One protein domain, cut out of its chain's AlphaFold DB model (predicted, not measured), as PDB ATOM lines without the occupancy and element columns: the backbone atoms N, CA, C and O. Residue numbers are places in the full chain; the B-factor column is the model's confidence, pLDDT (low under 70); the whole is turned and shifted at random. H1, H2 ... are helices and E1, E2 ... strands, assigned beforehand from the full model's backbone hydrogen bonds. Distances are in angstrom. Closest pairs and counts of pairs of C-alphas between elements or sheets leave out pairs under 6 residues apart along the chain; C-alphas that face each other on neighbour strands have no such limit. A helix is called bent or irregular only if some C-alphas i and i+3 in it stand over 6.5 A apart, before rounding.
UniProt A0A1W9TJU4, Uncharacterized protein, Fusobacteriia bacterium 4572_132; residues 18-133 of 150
ATOM      1  N   VAL A  18     136.271 158.468 209.227       90.00
ATOM      2  CA  VAL A  18     136.010 157.299 210.075       90.00
ATOM      3  C   VAL A  18     135.545 157.691 211.470       90.00
ATOM      4  O   VAL A  18     135.983 158.687 212.050       90.00
ATOM      5  N   LYS A  19     134.679 156.850 212.040       89.81
ATOM      6  CA  LYS A  19     134.338 156.881 213.460       89.81
ATOM      7  C   LYS A  19     135.349 156.050 214.249       89.81
ATOM      8  O   LYS A  19     135.550 154.872 213.948       89.81
ATOM      9  N   ILE A  20     135.946 156.644 215.274       89.06
ATOM     10  CA  ILE A  20     136.930 156.002 216.143       89.06
ATOM     11  C   ILE A  20     136.329 155.851 217.538       89.06
ATOM     12  O   ILE A  20     135.762 156.790 218.090       89.06
ATOM     13  N   HIS A  21     136.455 154.651 218.097       89.25
ATOM     14  CA  HIS A  21     136.052 154.341 219.463       89.25
ATOM     15  C   HIS A  21     137.302 154.197 220.324       89.25
ATOM     16  O   HIS A  21     138.147 153.341 220.052       89.25
ATOM     17  N   CYS A  22     137.414 155.023 221.355       88.38
ATOM     18  CA  CYS A  22     138.527 155.030 222.285       88.38
ATOM     19  C   CYS A  22     138.075 154.527 223.654       88.38
ATOM     20  O   CYS A  22     137.033 154.926 224.174       88.38
ATOM     21  N   ILE A  23     138.890 153.649 224.236       87.38
ATOM     22  CA  ILE A  23     138.694 153.108 225.578       87.38
ATOM     23  C   ILE A  23     139.968 153.370 226.363       87.38
ATOM     24  O   ILE A  23     141.046 152.901 225.988       87.38
ATOM     25  N   VAL A  24     139.838 154.064 227.489       86.44
ATOM     26  CA  VAL A  24     140.950 154.259 228.417       86.44
ATOM     27  C   VAL A  24     141.127 152.976 229.223       86.44
ATOM     28  O   VAL A  24     140.459 152.782 230.232       86.44
ATOM     29  N   ARG A  25     141.995 152.065 228.769       82.62
ATOM     30  CA  ARG A  25     142.216 150.774 229.452       82.62
ATOM     31  C   ARG A  25     142.904 150.922 230.805       82.62
ATOM     32  O   ARG A  25     142.583 150.194 231.730       82.62
ATOM     33  N   LYS A  26     143.804 151.895 230.922       80.31
ATOM     34  CA  LYS A  26     144.573 152.153 232.136       80.31
ATOM     35  C   LYS A  26     144.678 153.652 232.354       80.31
ATOM     36  O   LYS A  26     145.063 154.386 231.450       80.31
ATOM     37  N   ASN A  27     144.325 154.099 233.552       83.00
ATOM     38  CA  ASN A  27     144.470 155.484 233.975       83.00
ATOM     39  C   ASN A  27     145.046 155.495 235.390       83.00
ATOM     40  O   ASN A  27     144.423 154.969 236.306       83.00
ATOM     41  N   ARG A  28     146.247 156.056 235.550       80.00
ATOM     42  CA  ARG A  28     146.913 156.236 236.852       80.00
ATOM     43  C   ARG A  28     147.089 157.709 237.227       80.00
ATOM     44  O   ARG A  28     147.711 158.006 238.237       80.00
ATOM     45  N   VAL A  29     146.586 158.619 236.392       79.62
ATOM     46  CA  VAL A  29     146.772 160.067 236.553       79.62
ATOM     47  C   VAL A  29     145.593 160.676 237.299       79.62
ATOM     48  O   VAL A  29     145.776 161.472 238.211       79.62
ATOM     49  N   LEU A  30     144.373 160.289 236.929       71.75
ATOM     50  CA  LEU A  30     143.164 160.750 237.606       71.75
ATOM     51  C   LEU A  30     142.676 159.668 238.570       71.75
ATOM     52  O   LEU A  30     142.641 158.498 238.203       71.75
ATOM     53  N   HIS A  31     142.185 160.067 239.748       67.25
ATOM     54  CA  HIS A  31     141.524 159.174 240.717       67.25
ATOM     55  C   HIS A  31     140.199 158.572 240.216       67.25
ATOM     56  O   HIS A  31     139.482 157.926 240.979       67.25
ATOM     57  N   VAL A  32     139.830 158.800 238.954       67.00
ATOM     58  CA  VAL A  32     138.569 158.308 238.413       67.00
ATOM     59  C   VAL A  32     138.749 156.958 237.739       67.00
ATOM     60  O   VAL A  32     139.779 156.701 237.120       67.00
ATOM     61  N   ASN A  33     137.700 156.137 237.824       67.62
ATOM     62  CA  ASN A  33     137.660 154.782 237.293       67.62
ATOM     63  C   ASN A  33     138.213 154.720 235.850       67.62
ATOM     64  O   ASN A  33     137.751 155.500 234.999       67.62
ATOM     65  N   PRO A  34     139.185 153.830 235.561       72.56
ATOM     66  CA  PRO A  34     139.537 153.465 234.194       72.56
ATOM     67  C   PRO A  34     138.316 152.922 233.427       72.56
ATOM     68  O   PRO A  34     137.197 152.835 233.929       72.56
ATOM     69  N   PHE A  35     138.510 152.597 232.152       82.56
ATOM     70  CA  PHE A  35     137.479 152.058 231.257       82.56
ATOM     71  C   PHE A  35     136.392 153.047 230.828       82.56
ATOM     72  O   PHE A  35     135.331 152.645 230.336       82.56
ATOM     73  N   ARG A  36     136.671 154.346 230.957       84.06
ATOM     74  CA  ARG A  36     135.904 155.397 230.286       84.06
ATOM     75  C   ARG A  36     136.043 155.259 228.776       84.06
ATOM     76  O   ARG A  36     137.120 154.925 228.271       84.06
ATOM     77  N   GLN A  37     134.957 155.544 228.074       85.75
ATOM     78  CA  GLN A  37     134.883 155.447 226.626       85.75
ATOM     79  C   GLN A  37     134.506 156.788 226.010       85.75
ATOM     80  O   GLN A  37     133.664 157.513 226.542       85.75
ATOM     81  N   CYS A  38     135.089 157.082 224.853       85.62
ATOM     82  CA  CYS A  38     134.634 158.158 223.990       85.62
ATOM     83  C   CYS A  38     134.638 157.705 222.530       85.62
ATOM     84  O   CYS A  38     135.520 156.974 222.081       85.62
ATOM     85  N   ASP A  39     133.629 158.152 221.794       86.75
ATOM     86  CA  ASP A  39     133.628 158.091 220.339       86.75
ATOM     87  C   ASP A  39     134.075 159.454 219.820       86.75
ATOM     88  O   ASP A  39     133.674 160.464 220.393       86.75
ATOM     89  N   TYR A  40     134.841 159.490 218.737       88.00
ATOM     90  CA  TYR A  40     135.117 160.713 217.987       88.00
ATOM     91  C   TYR A  40     135.183 160.419 216.488       88.00
ATOM     92  O   TYR A  40     135.182 159.261 216.055       88.00
ATOM     93  N   TYR A  41     135.211 161.477 215.685       89.31
ATOM     94  CA  TYR A  41     135.245 161.393 214.230       89.31
ATOM     95  C   TYR A  41     136.559 161.975 213.718       89.31
ATOM     96  O   TYR A  41     136.971 163.056 214.134       89.31
ATOM     97  N   ALA A  42     137.220 161.248 212.820       90.31
ATOM     98  CA  ALA A  42     138.399 161.729 212.117       90.31
ATOM     99  C   ALA A  42     138.061 161.897 210.635       90.31
ATOM    100  O   ALA A  42     137.671 160.927 209.980       90.31
ATOM    101  N   ARG A  43     138.212 163.121 210.119       90.12
ATOM    102  CA  ARG A  43     138.068 163.441 208.695       90.12
ATOM    103  C   ARG A  43     139.412 163.292 207.992       90.12
ATOM    104  O   ARG A  43     140.436 163.786 208.477       90.12
ATOM    105  N   PHE A  44     139.421 162.629 206.841       89.44
ATOM    106  CA  PHE A  44     140.652 162.435 206.076       89.44
ATOM    107  C   PHE A  44     141.224 163.792 205.630       89.44
ATOM    108  O   PHE A  44     140.496 164.669 205.174       89.44
ATOM    109  N   GLY A  45     142.527 164.002 205.841       90.38
ATOM    110  CA  GLY A  45     143.219 165.263 205.537       90.38
ATOM    111  C   GLY A  45     143.004 166.412 206.535       90.38
ATOM    112  O   GLY A  45     143.765 167.372 206.495       90.38
ATOM    113  N   LYS A  46     142.027 166.320 207.453       88.31
ATOM    114  CA  LYS A  46     141.781 167.334 208.503       88.31
ATOM    115  C   LYS A  46     142.133 166.857 209.915       88.31
ATOM    116  O   LYS A  46     142.449 167.678 210.767       88.31
ATOM    117  N   GLY A  47     142.100 165.548 210.163       89.38
ATOM    118  CA  GLY A  47     142.336 164.980 211.491       89.38
ATOM    119  C   GLY A  47     141.055 164.880 212.321       89.38
ATOM    120  O   GLY A  47     139.980 164.622 211.776       89.38
ATOM    121  N   ILE A  48     141.177 165.016 213.645       89.44
ATOM    122  CA  ILE A  48     140.048 164.891 214.579       89.44
ATOM    123  C   ILE A  48     139.132 166.105 214.441       89.44
ATOM    124  O   ILE A  48     139.584 167.247 214.474       89.44
ATOM    125  N   ASP A  49     137.838 165.847 214.305       84.25
ATOM    126  CA  ASP A  49     136.836 166.872 214.066       84.25
ATOM    127  C   ASP A  49     135.885 167.040 215.253       84.25
ATOM    128  O   ASP A  49     134.885 166.329 215.396       84.25
ATOM    129  N   ASN A  50     136.203 168.011 216.105       82.12
ATOM    130  CA  ASN A  50     135.470 168.262 217.345       82.12
ATOM    131  C   ASN A  50     134.100 168.920 217.099       82.12
ATOM    132  O   ASN A  50     133.132 168.609 217.796       82.12
ATOM    133  N   LYS A  51     133.989 169.781 216.076       86.00
ATOM    134  CA  LYS A  51     132.764 170.546 215.768       86.00
ATOM    135  C   LYS A  51     131.588 169.635 215.467       86.00
ATOM    136  O   LYS A  51     130.479 169.810 215.957       86.00
ATOM    137  N   VAL A  52     131.863 168.612 214.676       86.25
ATOM    138  CA  VAL A  52     130.880 167.656 214.187       86.25
ATOM    139  C   VAL A  52     130.183 166.889 215.320       86.25
ATOM    140  O   VAL A  52     128.999 166.544 215.224       86.25
ATOM    141  N   GLN A  53     130.908 166.620 216.403       86.25
ATOM    142  CA  GLN A  53     130.389 165.883 217.545       86.25
ATOM    143  C   GLN A  53     129.607 166.771 218.522       86.25
ATOM    144  O   GLN A  53     128.738 166.275 219.247       86.25
ATOM    145  N   LEU A  54     129.877 168.077 218.521       88.50
ATOM    146  CA  LEU A  54     129.364 169.023 219.503       88.50
ATOM    147  C   LEU A  54     127.825 169.028 219.612       88.50
ATOM    148  O   LEU A  54     127.334 168.861 220.731       88.50
ATOM    149  N   PRO A  55     127.025 169.064 218.518       89.19
ATOM    150  CA  PRO A  55     125.563 169.008 218.620       89.19
ATOM    151  C   PRO A  55     125.045 167.782 219.376       89.19
ATOM    152  O   PRO A  55     124.080 167.866 220.133       89.19
ATOM    153  N   LYS A  56     125.698 166.629 219.191       86.75
ATOM    154  CA  LYS A  56     125.319 165.388 219.868       86.75
ATOM    155  C   LYS A  56     125.642 165.457 221.358       86.75
ATOM    156  O   LYS A  56     124.790 165.101 222.164       86.75
ATOM    157  N   LEU A  57     126.829 165.946 221.721       87.00
ATOM    158  CA  LEU A  57     127.241 166.099 223.122       87.00
ATOM    159  C   LEU A  57     126.353 167.092 223.875       87.00
ATOM    160  O   LEU A  57     125.981 166.846 225.021       87.00
ATOM    161  N   LEU A  58     125.963 168.189 223.228       89.19
ATOM    162  CA  LEU A  58     125.067 169.184 223.815       89.19
ATOM    163  C   LEU A  58     123.667 168.616 224.093       89.19
ATOM    164  O   LEU A  58     123.063 168.953 225.110       89.19
ATOM    165  N   VAL A  59     123.166 167.729 223.228       89.44
ATOM    166  CA  VAL A  59     121.892 167.029 223.456       89.44
ATOM    167  C   VAL A  59     122.027 165.948 224.528       89.44
ATOM    168  O   VAL A  59     121.205 165.893 225.438       89.44
ATOM    169  N   GLU A  60     123.070 165.111 224.472       85.38
ATOM    170  CA  GLU A  60     123.308 164.052 225.469       85.38
ATOM    171  C   GLU A  60     123.557 164.619 226.882       85.38
ATOM    172  O   GLU A  60     123.196 163.988 227.871       85.38
ATOM    173  N   SER A  61     124.119 165.827 226.990       84.12
ATOM    174  CA  SER A  61     124.314 166.548 228.261       84.12
ATOM    175  C   SER A  61     123.091 167.345 228.726       84.12
ATOM    176  O   SER A  61     123.151 168.020 229.760       84.12
ATOM    177  N   GLY A  62     121.998 167.339 227.957       85.94
ATOM    178  CA  GLY A  62     120.792 168.112 228.251       85.94
ATOM    179  C   GLY A  62     121.007 169.629 228.259       85.94
ATOM    180  O   GLY A  62     120.245 170.340 228.904       85.94
ATOM    181  N   ILE A  63     122.068 170.137 227.619       88.31
ATOM    182  CA  ILE A  63     122.248 171.580 227.387       88.31
ATOM    183  C   ILE A  63     121.264 172.017 226.302       88.31
ATOM    184  O   ILE A  63     120.491 172.946 226.498       88.31
ATOM    185  N   VAL A  64     121.259 171.304 225.176       91.31
ATOM    186  CA  VAL A  64     120.371 171.558 224.040       91.31
ATOM    187  C   VAL A  64     119.222 170.560 224.059       91.31
ATOM    188  O   VAL A  64     119.421 169.354 224.187       91.31
ATOM    189  N   THR A  65     118.004 171.054 223.866       91.38
ATOM    190  CA  THR A  65     116.816 170.207 223.727       91.38
ATOM    191  C   THR A  65     116.573 169.884 222.255       91.38
ATOM    192  O   THR A  65     116.621 170.770 221.398       91.38
ATOM    193  N   LYS A  66     116.312 168.608 221.943       91.44
ATOM    194  CA  LYS A  66     115.960 168.159 220.588       91.44
ATOM    195  C   LYS A  66     114.471 167.820 220.518       91.44
ATOM    196  O   LYS A  66     114.019 166.890 221.177       91.44
ATOM    197  N   GLY A  67     113.720 168.555 219.698       89.56
ATOM    198  CA  GLY A  67     112.302 168.321 219.411       89.56
ATOM    199  C   GLY A  67     112.098 168.000 217.931       89.56
ATOM    200  O   GLY A  67     112.018 168.907 217.100       89.56
ATOM    201  N   GLY A  68     112.049 166.712 217.587       88.56
ATOM    202  CA  GLY A  68     112.040 166.267 216.192       88.56
ATOM    203  C   GLY A  68     113.322 166.692 215.466       88.56
ATOM    204  O   GLY A  68     114.422 166.290 215.850       88.56
ATOM    205  N   ALA A  69     113.182 167.522 214.432       88.25
ATOM    206  CA  ALA A  69     114.314 168.093 213.701       88.25
ATOM    207  C   ALA A  69     114.920 169.339 214.374       88.25
ATOM    208  O   ALA A  69     115.986 169.780 213.958       88.25
ATOM    209  N   TRP A  70     114.269 169.929 215.378       91.50
ATOM    210  CA  TRP A  70     114.705 171.193 215.970       91.50
ATOM    211  C   TRP A  70     115.653 170.989 217.147       91.50
ATOM    212  O   TRP A  70     115.342 170.233 218.064       91.50
ATOM    213  N   TYR A  71     116.757 171.731 217.148       93.62
ATOM    214  CA  TYR A  71     117.678 171.898 218.267       93.62
ATOM    215  C   TYR A  71     117.423 173.271 218.881       93.62
ATOM    216  O   TYR A  71     117.425 174.266 218.160       93.62
ATOM    217  N   LYS A  72     117.155 173.331 220.185       93.50
ATOM    218  CA  LYS A  72     116.858 174.578 220.899       93.50
ATOM    219  C   LYS A  72     117.716 174.676 222.147       93.50
ATOM    220  O   LYS A  72     117.671 173.773 222.989       93.50
ATOM    221  N   TYR A  73     118.446 175.775 222.272       92.25
ATOM    222  CA  TYR A  73     119.107 176.147 223.511       92.25
ATOM    223  C   TYR A  73     118.309 177.248 224.197       92.25
ATOM    224  O   TYR A  73     118.120 178.328 223.634       92.25
ATOM    225  N   LYS A  74     117.790 176.936 225.383       89.69
ATOM    226  CA  LYS A  74     116.849 177.794 226.094       89.69
ATOM    227  C   LYS A  74     117.409 178.250 227.430       89.69
ATOM    228  O   LYS A  74     118.190 177.530 228.054       89.69
ATOM    229  N   ASP A  75     116.982 179.426 227.855       86.44
ATOM    230  CA  ASP A  75     117.243 179.947 229.188       86.44
ATOM    231  C   ASP A  75     116.269 179.352 230.229       86.44
ATOM    232  O   ASP A  75     115.493 178.432 229.956       86.44
ATOM    233  N   LYS A  76     116.313 179.871 231.462       84.94
ATOM    234  CA  LYS A  76     115.426 179.424 232.550       84.94
ATOM    235  C   LYS A  76     113.957 179.810 232.340       84.94
ATOM    236  O   LYS A  76     113.101 179.222 232.994       84.94
ATOM    237  N   ASN A  77     113.681 180.770 231.463       83.75
ATOM    238  CA  ASN A  77     112.344 181.252 231.131       83.75
ATOM    239  C   ASN A  77     111.761 180.546 229.894       83.75
ATOM    240  O   ASN A  77     110.693 180.922 229.426       83.75
ATOM    241  N   ASP A  78     112.435 179.504 229.392       82.81
ATOM    242  CA  ASP A  78     112.068 178.754 228.186       82.81
ATOM    243  C   ASP A  78     112.213 179.563 226.875       82.81
ATOM    244  O   ASP A  78     111.739 179.136 225.815       82.81
ATOM    245  N   GLU A  79     112.937 180.684 226.914       86.31
ATOM    246  CA  GLU A  79     113.242 181.516 225.748       86.31
ATOM    247  C   GLU A  79     114.546 181.071 225.083       86.31
ATOM    248  O   GLU A  79     115.494 180.643 225.743       86.31
ATOM    249  N   CYS A  80     114.607 181.135 223.749       87.06
ATOM    250  CA  CYS A  80     115.823 180.755 223.030       87.06
ATOM    251  C   CYS A  80     116.905 181.818 223.245       87.06
ATOM    252  O   CYS A  80     116.685 183.000 222.992       87.06
ATOM    253  N   ILE A  81     118.081 181.383 223.694       88.69
ATOM    254  CA  ILE A  81     119.203 182.287 223.962       88.69
ATOM    255  C   ILE A  81     119.701 182.873 222.641       88.69
ATOM    256  O   ILE A  81     119.785 182.169 221.636       88.69
ATOM    257  N   VAL A  82     120.043 184.159 222.645       86.81
ATOM    258  CA  VAL A  82     120.639 184.848 221.497       86.81
ATOM    259  C   VAL A  82     122.111 185.102 221.799       86.81
ATOM    260  O   VAL A  82     122.431 185.753 222.791       86.81
ATOM    261  N   VAL A  83     123.005 184.610 220.944       84.19
ATOM    262  CA  VAL A  83     124.447 184.898 221.023       84.19
ATOM    263  C   VAL A  83     124.852 185.567 219.722       84.19
ATOM    264  O   VAL A  83     124.549 185.056 218.646       84.19
ATOM    265  N   ASN A  84     125.483 186.737 219.822       82.06
ATOM    266  CA  ASN A  84     125.891 187.551 218.675       82.06
ATOM    267  C   ASN A  84     124.768 187.765 217.629       82.06
ATOM    268  O   ASN A  84     124.943 187.579 216.427       82.06
ATOM    269  N   GLY A  85     123.558 188.082 218.103       81.75
ATOM    270  CA  GLY A  85     122.388 188.309 217.244       81.75
ATOM    271  C   GLY A  85     121.779 187.048 216.614       81.75
ATOM    272  O   GLY A  85     120.774 187.157 215.914       81.75
ATOM    273  N   ILE A  86     122.332 185.860 216.879       84.25
ATOM    274  CA  ILE A  86     121.820 184.582 216.378       84.25
ATOM    275  C   ILE A  86     121.018 183.894 217.482       84.25
ATOM    276  O   ILE A  86     121.547 183.541 218.536       84.25
ATOM    277  N   GLU A  87     119.724 183.692 217.230       89.19
ATOM    278  CA  GLU A  87     118.861 182.869 218.080       89.19
ATOM    279  C   GLU A  87     119.332 181.408 218.020       89.19
ATOM    280  O   GLU A  87     119.440 180.821 216.940       89.19
ATOM    281  N   MET A  88     119.598 180.801 219.180       89.94
ATOM    282  CA  MET A  88     120.141 179.444 219.320       89.94
ATOM    283  C   MET A  88     119.081 178.364 219.088       89.94
ATOM    284  O   MET A  88     118.766 177.529 219.946       89.94
ATOM    285  N   LYS A  89     118.513 178.391 217.884       92.75
ATOM    286  CA  LYS A  89     117.453 177.513 217.417       92.75
ATOM    287  C   LYS A  89     117.749 177.070 215.992       92.75
ATOM    288  O   LYS A  89     117.636 177.836 215.040       92.75
ATOM    289  N   PHE A  90     118.051 175.789 215.833       93.12
ATOM    290  CA  PHE A  90     118.517 175.232 214.567       93.12
ATOM    291  C   PHE A  90     117.568 174.151 214.063       93.12
ATOM    292  O   PHE A  90     117.166 173.252 214.804       93.12
ATOM    293  N   GLN A  91     117.204 174.230 212.783       92.62
ATOM    294  CA  GLN A  91     116.417 173.195 212.120       92.62
ATOM    295  C   GLN A  91     117.354 172.198 211.443       92.62
ATOM    296  O   GLN A  91     117.931 172.475 210.394       92.62
ATOM    297  N   GLY A  92     117.467 171.016 212.034       88.12
ATOM    298  CA  GLY A  92     118.346 169.961 211.568       88.12
ATOM    299  C   GLY A  92     119.788 170.150 212.026       88.12
ATOM    300  O   GLY A  92     120.181 171.166 212.593       88.12
ATOM    301  N   LYS A  93     120.579 169.107 211.786       85.19
ATOM    302  CA  LYS A  93     121.983 169.041 212.193       85.19
ATOM    303  C   LYS A  93     122.871 169.937 211.328       85.19
ATOM    304  O   LYS A  93     123.756 170.584 211.865       85.19
ATOM    305  N   THR A  94     122.596 170.015 210.025       87.00
ATOM    306  CA  THR A  94     123.377 170.811 209.064       87.00
ATOM    307  C   THR A  94     123.397 172.288 209.436       87.00
ATOM    308  O   THR A  94     124.473 172.833 209.634       87.00
ATOM    309  N   LYS A  95     122.228 172.895 209.682       89.56
ATOM    310  CA  LYS A  95     122.143 174.299 210.118       89.56
ATOM    311  C   LYS A  95     122.844 174.563 211.448       89.56
ATOM    312  O   LYS A  95     123.341 175.656 211.677       89.56
ATOM    313  N   PHE A  96     122.866 173.573 212.338       90.94
ATOM    314  CA  PHE A  96     123.602 173.700 213.591       90.94
ATOM    315  C   PHE A  96     125.118 173.674 213.328       90.94
ATOM    316  O   PHE A  96     125.846 174.510 213.846       90.94
ATOM    317  N   LEU A  97     125.605 172.771 212.474       88.62
ATOM    318  CA  LEU A  97     127.020 172.741 212.097       88.62
ATOM    319  C   LEU A  97     127.459 174.022 211.376       88.62
ATOM    320  O   LEU A  97     128.531 174.525 211.688       88.62
ATOM    321  N   GLU A  98     126.621 174.574 210.496       89.44
ATOM    322  CA  GLU A  98     126.845 175.879 209.850       89.44
ATOM    323  C   GLU A  98     126.968 177.004 210.890       89.44
ATOM    324  O   GLU A  98     127.874 177.827 210.818       89.44
ATOM    325  N   ALA A  99     126.114 177.012 211.919       89.81
ATOM    326  CA  ALA A  99     126.213 177.991 213.001       89.81
ATOM    327  C   ALA A  99     127.514 177.858 213.819       89.81
ATOM    328  O   ALA A  99     128.053 178.862 214.275       89.81
ATOM    329  N   LEU A 100     128.044 176.637 213.964       90.06
ATOM    330  CA  LEU A 100     129.330 176.355 214.623       90.06
ATOM    331  C   LEU A 100     130.557 176.697 213.756       90.06
ATOM    332  O   LEU A 100     131.698 176.560 214.212       90.06
ATOM    333  N   GLU A 101     130.367 177.120 212.504       87.88
ATOM    334  CA  GLU A 101     131.448 177.735 211.730       87.88
ATOM    335  C   GLU A 101     131.786 179.131 212.258       87.88
ATOM    336  O   GLU A 101     132.937 179.545 212.137       87.88
ATOM    337  N   ASN A 102     130.831 179.813 212.909       89.31
ATOM    338  CA  ASN A 102     131.098 181.044 213.643       89.31
ATOM    339  C   ASN A 102     131.855 180.721 214.952       89.31
ATOM    340  O   ASN A 102     131.275 180.069 215.831       89.31
ATOM    341  N   PRO A 103     133.112 181.185 215.115       88.56
ATOM    342  CA  PRO A 103     133.926 180.879 216.291       88.56
ATOM    343  C   PRO A 103     133.277 181.285 217.614       88.56
ATOM    344  O   PRO A 103     133.409 180.562 218.591       88.56
ATOM    345  N   GLU A 104     132.520 182.383 217.646       88.94
ATOM    346  CA  GLU A 104     131.892 182.863 218.884       88.94
ATOM    347  C   GLU A 104     130.789 181.922 219.385       88.94
ATOM    348  O   GLU A 104     130.633 181.707 220.585       88.94
ATOM    349  N   ILE A 105     130.022 181.329 218.463       89.75
ATOM    350  CA  ILE A 105     128.976 180.359 218.815       89.75
ATOM    351  C   ILE A 105     129.619 179.051 219.274       89.75
ATOM    352  O   ILE A 105     129.162 178.431 220.238       89.75
ATOM    353  N   GLU A 106     130.669 178.621 218.574       89.69
ATOM    354  CA  GLU A 106     131.434 177.436 218.942       89.69
ATOM    355  C   GLU A 106     132.034 177.573 220.345       89.69
ATOM    356  O   GLU A 106     131.823 176.689 221.177       89.69
ATOM    357  N   GLU A 107     132.728 178.678 220.609       89.94
ATOM    358  CA  GLU A 107     133.371 178.968 221.890       89.94
ATOM    359  C   GLU A 107     132.339 179.018 223.016       89.94
ATOM    360  O   GLU A 107     132.498 178.338 224.028       89.94
ATOM    361  N   TYR A 108     131.206 179.688 222.797       90.62
ATOM    362  CA  TYR A 108     130.119 179.729 223.768       90.62
ATOM    363  C   TYR A 108     129.615 178.328 224.148       90.62
ATOM    364  O   TYR A 108     129.483 177.992 225.328       90.62
ATOM    365  N   PHE A 109     129.349 177.460 223.165       90.75
ATOM    366  CA  PHE A 109     128.908 176.097 223.462       90.75
ATOM    367  C   PHE A 109     129.998 175.250 224.122       90.75
ATOM    368  O   PHE A 109     129.669 174.410 224.965       90.75
ATOM    369  N   GLN A 110     131.266 175.454 223.761       89.00
ATOM    370  CA  GLN A 110     132.395 174.788 224.406       89.00
ATOM    371  C   GLN A 110     132.523 175.211 225.869       89.00
ATOM    372  O   GLN A 110     132.616 174.339 226.726       89.00
ATOM    373  N   GLU A 111     132.416 176.500 226.188       89.31
ATOM    374  CA  GLU A 111     132.460 176.992 227.568       89.31
ATOM    375  C   GLU A 111     131.324 176.421 228.424       89.31
ATOM    376  O   GLU A 111     131.546 175.957 229.548       89.31
ATOM    377  N   VAL A 112     130.098 176.407 227.891       88.25
ATOM    378  CA  VAL A 112     128.939 175.838 228.594       88.25
ATOM    379  C   VAL A 112     129.130 174.334 228.817       88.25
ATOM    380  O   VAL A 112     128.832 173.822 229.904       88.25
ATOM    381  N   LEU A 113     129.646 173.616 227.814       87.25
ATOM    382  CA  LEU A 113     129.932 172.187 227.915       87.25
ATOM    383  C   LEU A 113     131.047 171.907 228.931       87.25
ATOM    384  O   LEU A 113     130.868 171.060 229.806       87.25
ATOM    385  N   ASP A 114     132.149 172.649 228.880       86.19
ATOM    386  CA  ASP A 114     133.278 172.543 229.804       86.19
ATOM    387  C   ASP A 114     132.865 172.853 231.242       86.19
ATOM    388  O   ASP A 114     133.295 172.175 232.179       86.19
ATOM    389  N   GLY A 115     131.974 173.829 231.430       84.75
ATOM    390  CA  GLY A 115     131.349 174.113 232.715       84.75
ATOM    391  C   GLY A 115     130.634 172.888 233.292       84.75
ATOM    392  O   GLY A 115     130.791 172.588 234.479       84.75
ATOM    393  N   LYS A 116     129.906 172.130 232.460       80.94
ATOM    394  CA  LYS A 116     129.280 170.864 232.876       80.94
ATOM    395  C   LYS A 116     130.289 169.729 233.075       80.94
ATOM    396  O   LYS A 116     130.126 168.949 234.014       80.94
ATOM    397  N   ILE A 117     131.339 169.639 232.252       80.50
ATOM    398  CA  ILE A 117     132.413 168.636 232.409       80.50
ATOM    399  C   ILE A 117     133.091 168.805 233.766       80.50
ATOM    400  O   ILE A 117     133.231 167.833 234.507       80.50
ATOM    401  N   LYS A 118     133.476 170.038 234.111       78.19
ATOM    402  CA  LYS A 118     134.151 170.357 235.378       78.19
ATOM    403  C   LYS A 118     133.282 170.038 236.593       78.19
ATOM    404  O   LYS A 118     133.806 169.595 237.609       78.19
ATOM    405  N   LYS A 119     131.961 170.209 236.478       76.31
ATOM    406  CA  LYS A 119     130.987 169.825 237.515       76.31
ATOM    407  C   LYS A 119     130.705 168.318 237.570       76.31
ATOM    408  O   LYS A 119     130.061 167.862 238.506       76.31
ATOM    409  N   GLY A 120     131.194 167.540 236.600       68.69
ATOM    410  CA  GLY A 120     130.997 166.091 236.537       68.69
ATOM    411  C   GLY A 120     129.590 165.662 236.111       68.69
ATOM    412  O   GLY A 120     129.222 164.510 236.313       68.69
ATOM    413  N   GLU A 121     128.803 166.564 235.519       67.94
ATOM    414  CA  GLU A 121     127.386 166.339 235.190       67.94
ATOM    415  C   GLU A 121     127.172 165.628 233.843       67.94
ATOM    416  O   GLU A 121     126.042 165.300 233.479       67.94
ATOM    417  N   LEU A 122     128.239 165.390 233.073       68.56
ATOM    418  CA  LEU A 122     128.131 164.706 231.786       68.56
ATOM    419  C   LEU A 122     128.059 163.184 231.952       68.56
ATOM    420  O   LEU A 122     128.876 162.602 232.672       68.56
ATOM    421  N   PRO A 123     127.148 162.510 231.226       65.12
ATOM    422  CA  PRO A 123     127.084 161.058 231.220       65.12
ATOM    423  C   PRO A 123     128.334 160.478 230.545       65.12
ATOM    424  O   PRO A 123     128.443 160.419 229.321       65.12
ATOM    425  N   VAL A 124     129.295 160.025 231.350       70.75
ATOM    426  CA  VAL A 124     130.456 159.283 230.852       70.75
ATOM    427  C   VAL A 124     130.044 157.835 230.606       70.75
ATOM    428  O   VAL A 124     129.570 157.149 231.511       70.75
ATOM    429  N   LYS A 125     130.247 157.351 229.377       75.31
ATOM    430  CA  LYS A 125     130.043 155.937 229.051       75.31
ATOM    431  C   LYS A 125     131.202 155.119 229.610       75.31
ATOM    432  O   LYS A 125     132.371 155.417 229.358       75.31
ATOM    433  N   PHE A 126     130.861 154.082 230.362       75.50
ATOM    434  CA  PHE A 126     131.810 153.097 230.860       75.50
ATOM    435  C   PHE A 126     131.687 151.813 230.053       75.50
ATOM    436  O   PHE A 126     130.605 151.443 229.596       75.50
ATOM    437  N   MET A 127     132.812 151.125 229.906       77.06
ATOM    438  CA  MET A 127     132.835 149.779 229.354       77.06
ATOM    439  C   MET A 127     132.014 148.813 230.225       77.06
ATOM    440  O   MET A 127     131.893 149.016 231.434       77.06
ATOM    441  N   SER A 128     131.461 147.750 229.631       78.88
ATOM    442  CA  SER A 128     130.700 146.754 230.393       78.88
ATOM    443  C   SER A 128     131.589 145.997 231.390       78.88
ATOM    444  O   SER A 128     132.774 145.776 231.137       78.88
ATOM    445  N   LYS A 129     131.006 145.547 232.511       75.62
ATOM    446  CA  LYS A 129     131.723 144.802 233.567       75.62
ATOM    447  C   LYS A 129     132.405 143.528 233.051       75.62
ATOM    448  O   LYS A 129     133.493 143.179 233.491       75.62
ATOM    449  N   GLU A 130     131.793 142.852 232.082       76.06
ATOM    450  CA  GLU A 130     132.356 141.648 231.457       76.06
ATOM    451  C   GLU A 130     133.639 141.947 230.678       76.06
ATOM    452  O   GLU A 130     134.620 141.213 230.777       76.06
ATOM    453  N   GLN A 131     133.650 143.053 229.931       75.06
ATOM    454  CA  GLN A 131     134.833 143.492 229.199       75.06
ATOM    455  C   GLN A 131     135.920 144.032 230.139       75.06
ATOM    456  O   GLN A 131     137.097 143.949 229.809       75.06
ATOM    457  N   GLN A 132     135.548 144.583 231.299       78.19
ATOM    458  CA  GLN A 132     136.514 145.013 232.319       78.19
ATOM    459  C   GLN A 132     137.275 143.801 232.862       78.19
ATOM    460  O   GLN A 132     138.498 143.751 232.758       78.19
ATOM    461  N   SER A 133     136.544 142.766 233.291       76.06
ATOM    462  CA  SER A 133     137.144 141.540 233.826       76.06
ATOM    463  C   SER A 133     138.032 140.811 232.813       76.06
ATOM    464  O   SER A 133     139.036 140.210 233.190       76.06
TER     465      SER A 133
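AT A GLANCE: This is residues 18 to 133 of the 150 residues of an uncharacterized protein of Fusobacteriia bacterium 4572_132 (UniProt A0A1W9TJU4). The irregular helix H1 sits in the middle of a row of parts: a long two-stranded hairpin, E1 and E2, lies on one side of it, and a small three-stranded sheet, E3 E4 E5, with H2 packed on it, lies on the other. H3, the longest helix, crosses H1 steeply, and the stretch after H3 runs back to the hairpin, where residues 125 to 126 pair with residues 36 to 37 of E2, before short H4 at the far end. The printed part has 116 residues, with four named helices and five named strands that follow along the chain as E1 E2 H1 E3 E4 E5 H2 H3 H4; the class is mixed, helices and strands, and both sheets are antiparallel. It is only just loose, close to compact, with a radius of gyration of the C-alphas of 16.2 A and spans of 50 by 38 by 27 A.

IN THESE COORDINATES: E1, residues 18 to 23, begins with C-alpha 18 at (136.010, 157.299, 210.075) and is 16.3 A long. E2, residues 36 to 43, is 23.1 A long. H1, residues 50 to 60, is 15.2 A long and irregular: C-alphas 52 and 55 are 7.1 A apart. E3 is residues 65 to 67, E4 residues 70 to 72 and E5 residues 89 to 91. H2, residues 92 to 99, is 11.3 A long. H3, residues 103 to 119, is 24.1 A long. H4, residues 129 to 133, ends with C-alpha 133 at (137.144, 141.540, 233.826).

HOW THE PARTS SIT: E1 and E2 form an antiparallel hairpin, with N 20 and O 40 at 2.8 A. The closest C-alphas of E2 and H1 are those of Tyr 40 and Gln 53, 7.0 A apart. E3, E4 and E5 make a meander, each strand the antiparallel neighbour of the one before, with N 67 and O 70 at 2.8 A and N 71 and O 90 at 2.8 A. H1 and H2 are on one face of this sheet, making two layers, helices and sheet. H2 has a height over the sheet of 6.7 A. H1 and H2 touch, closest at the C-alphas of Val 52 and Leu 97, 6.7 A, at a steep tilt of 51 degrees, opposite ways. H3, with residues 106 to 113 alone, only just touches H1, with 3 pairs of C-alphas within 8 A, the closest those of Leu 58 and Leu 113, 7.0 A. H4 is apart from H3. Every O i to N i+4 pair is within hydrogen-bond range in H3 and H4, against 5 of 7 in H1 and 3 of 4 in H2.

THE WHOLE: The two C-alphas farthest apart are those of Gly 85 and Ser 133, 51.8 A. The printed part has no cut. The links E1 to E2 and E4 to E5 are long, with 12 and 16 residues. The mean pLDDT of the printed part is 84.9, and residues 31 to 33 and 120 to 123 are under 70.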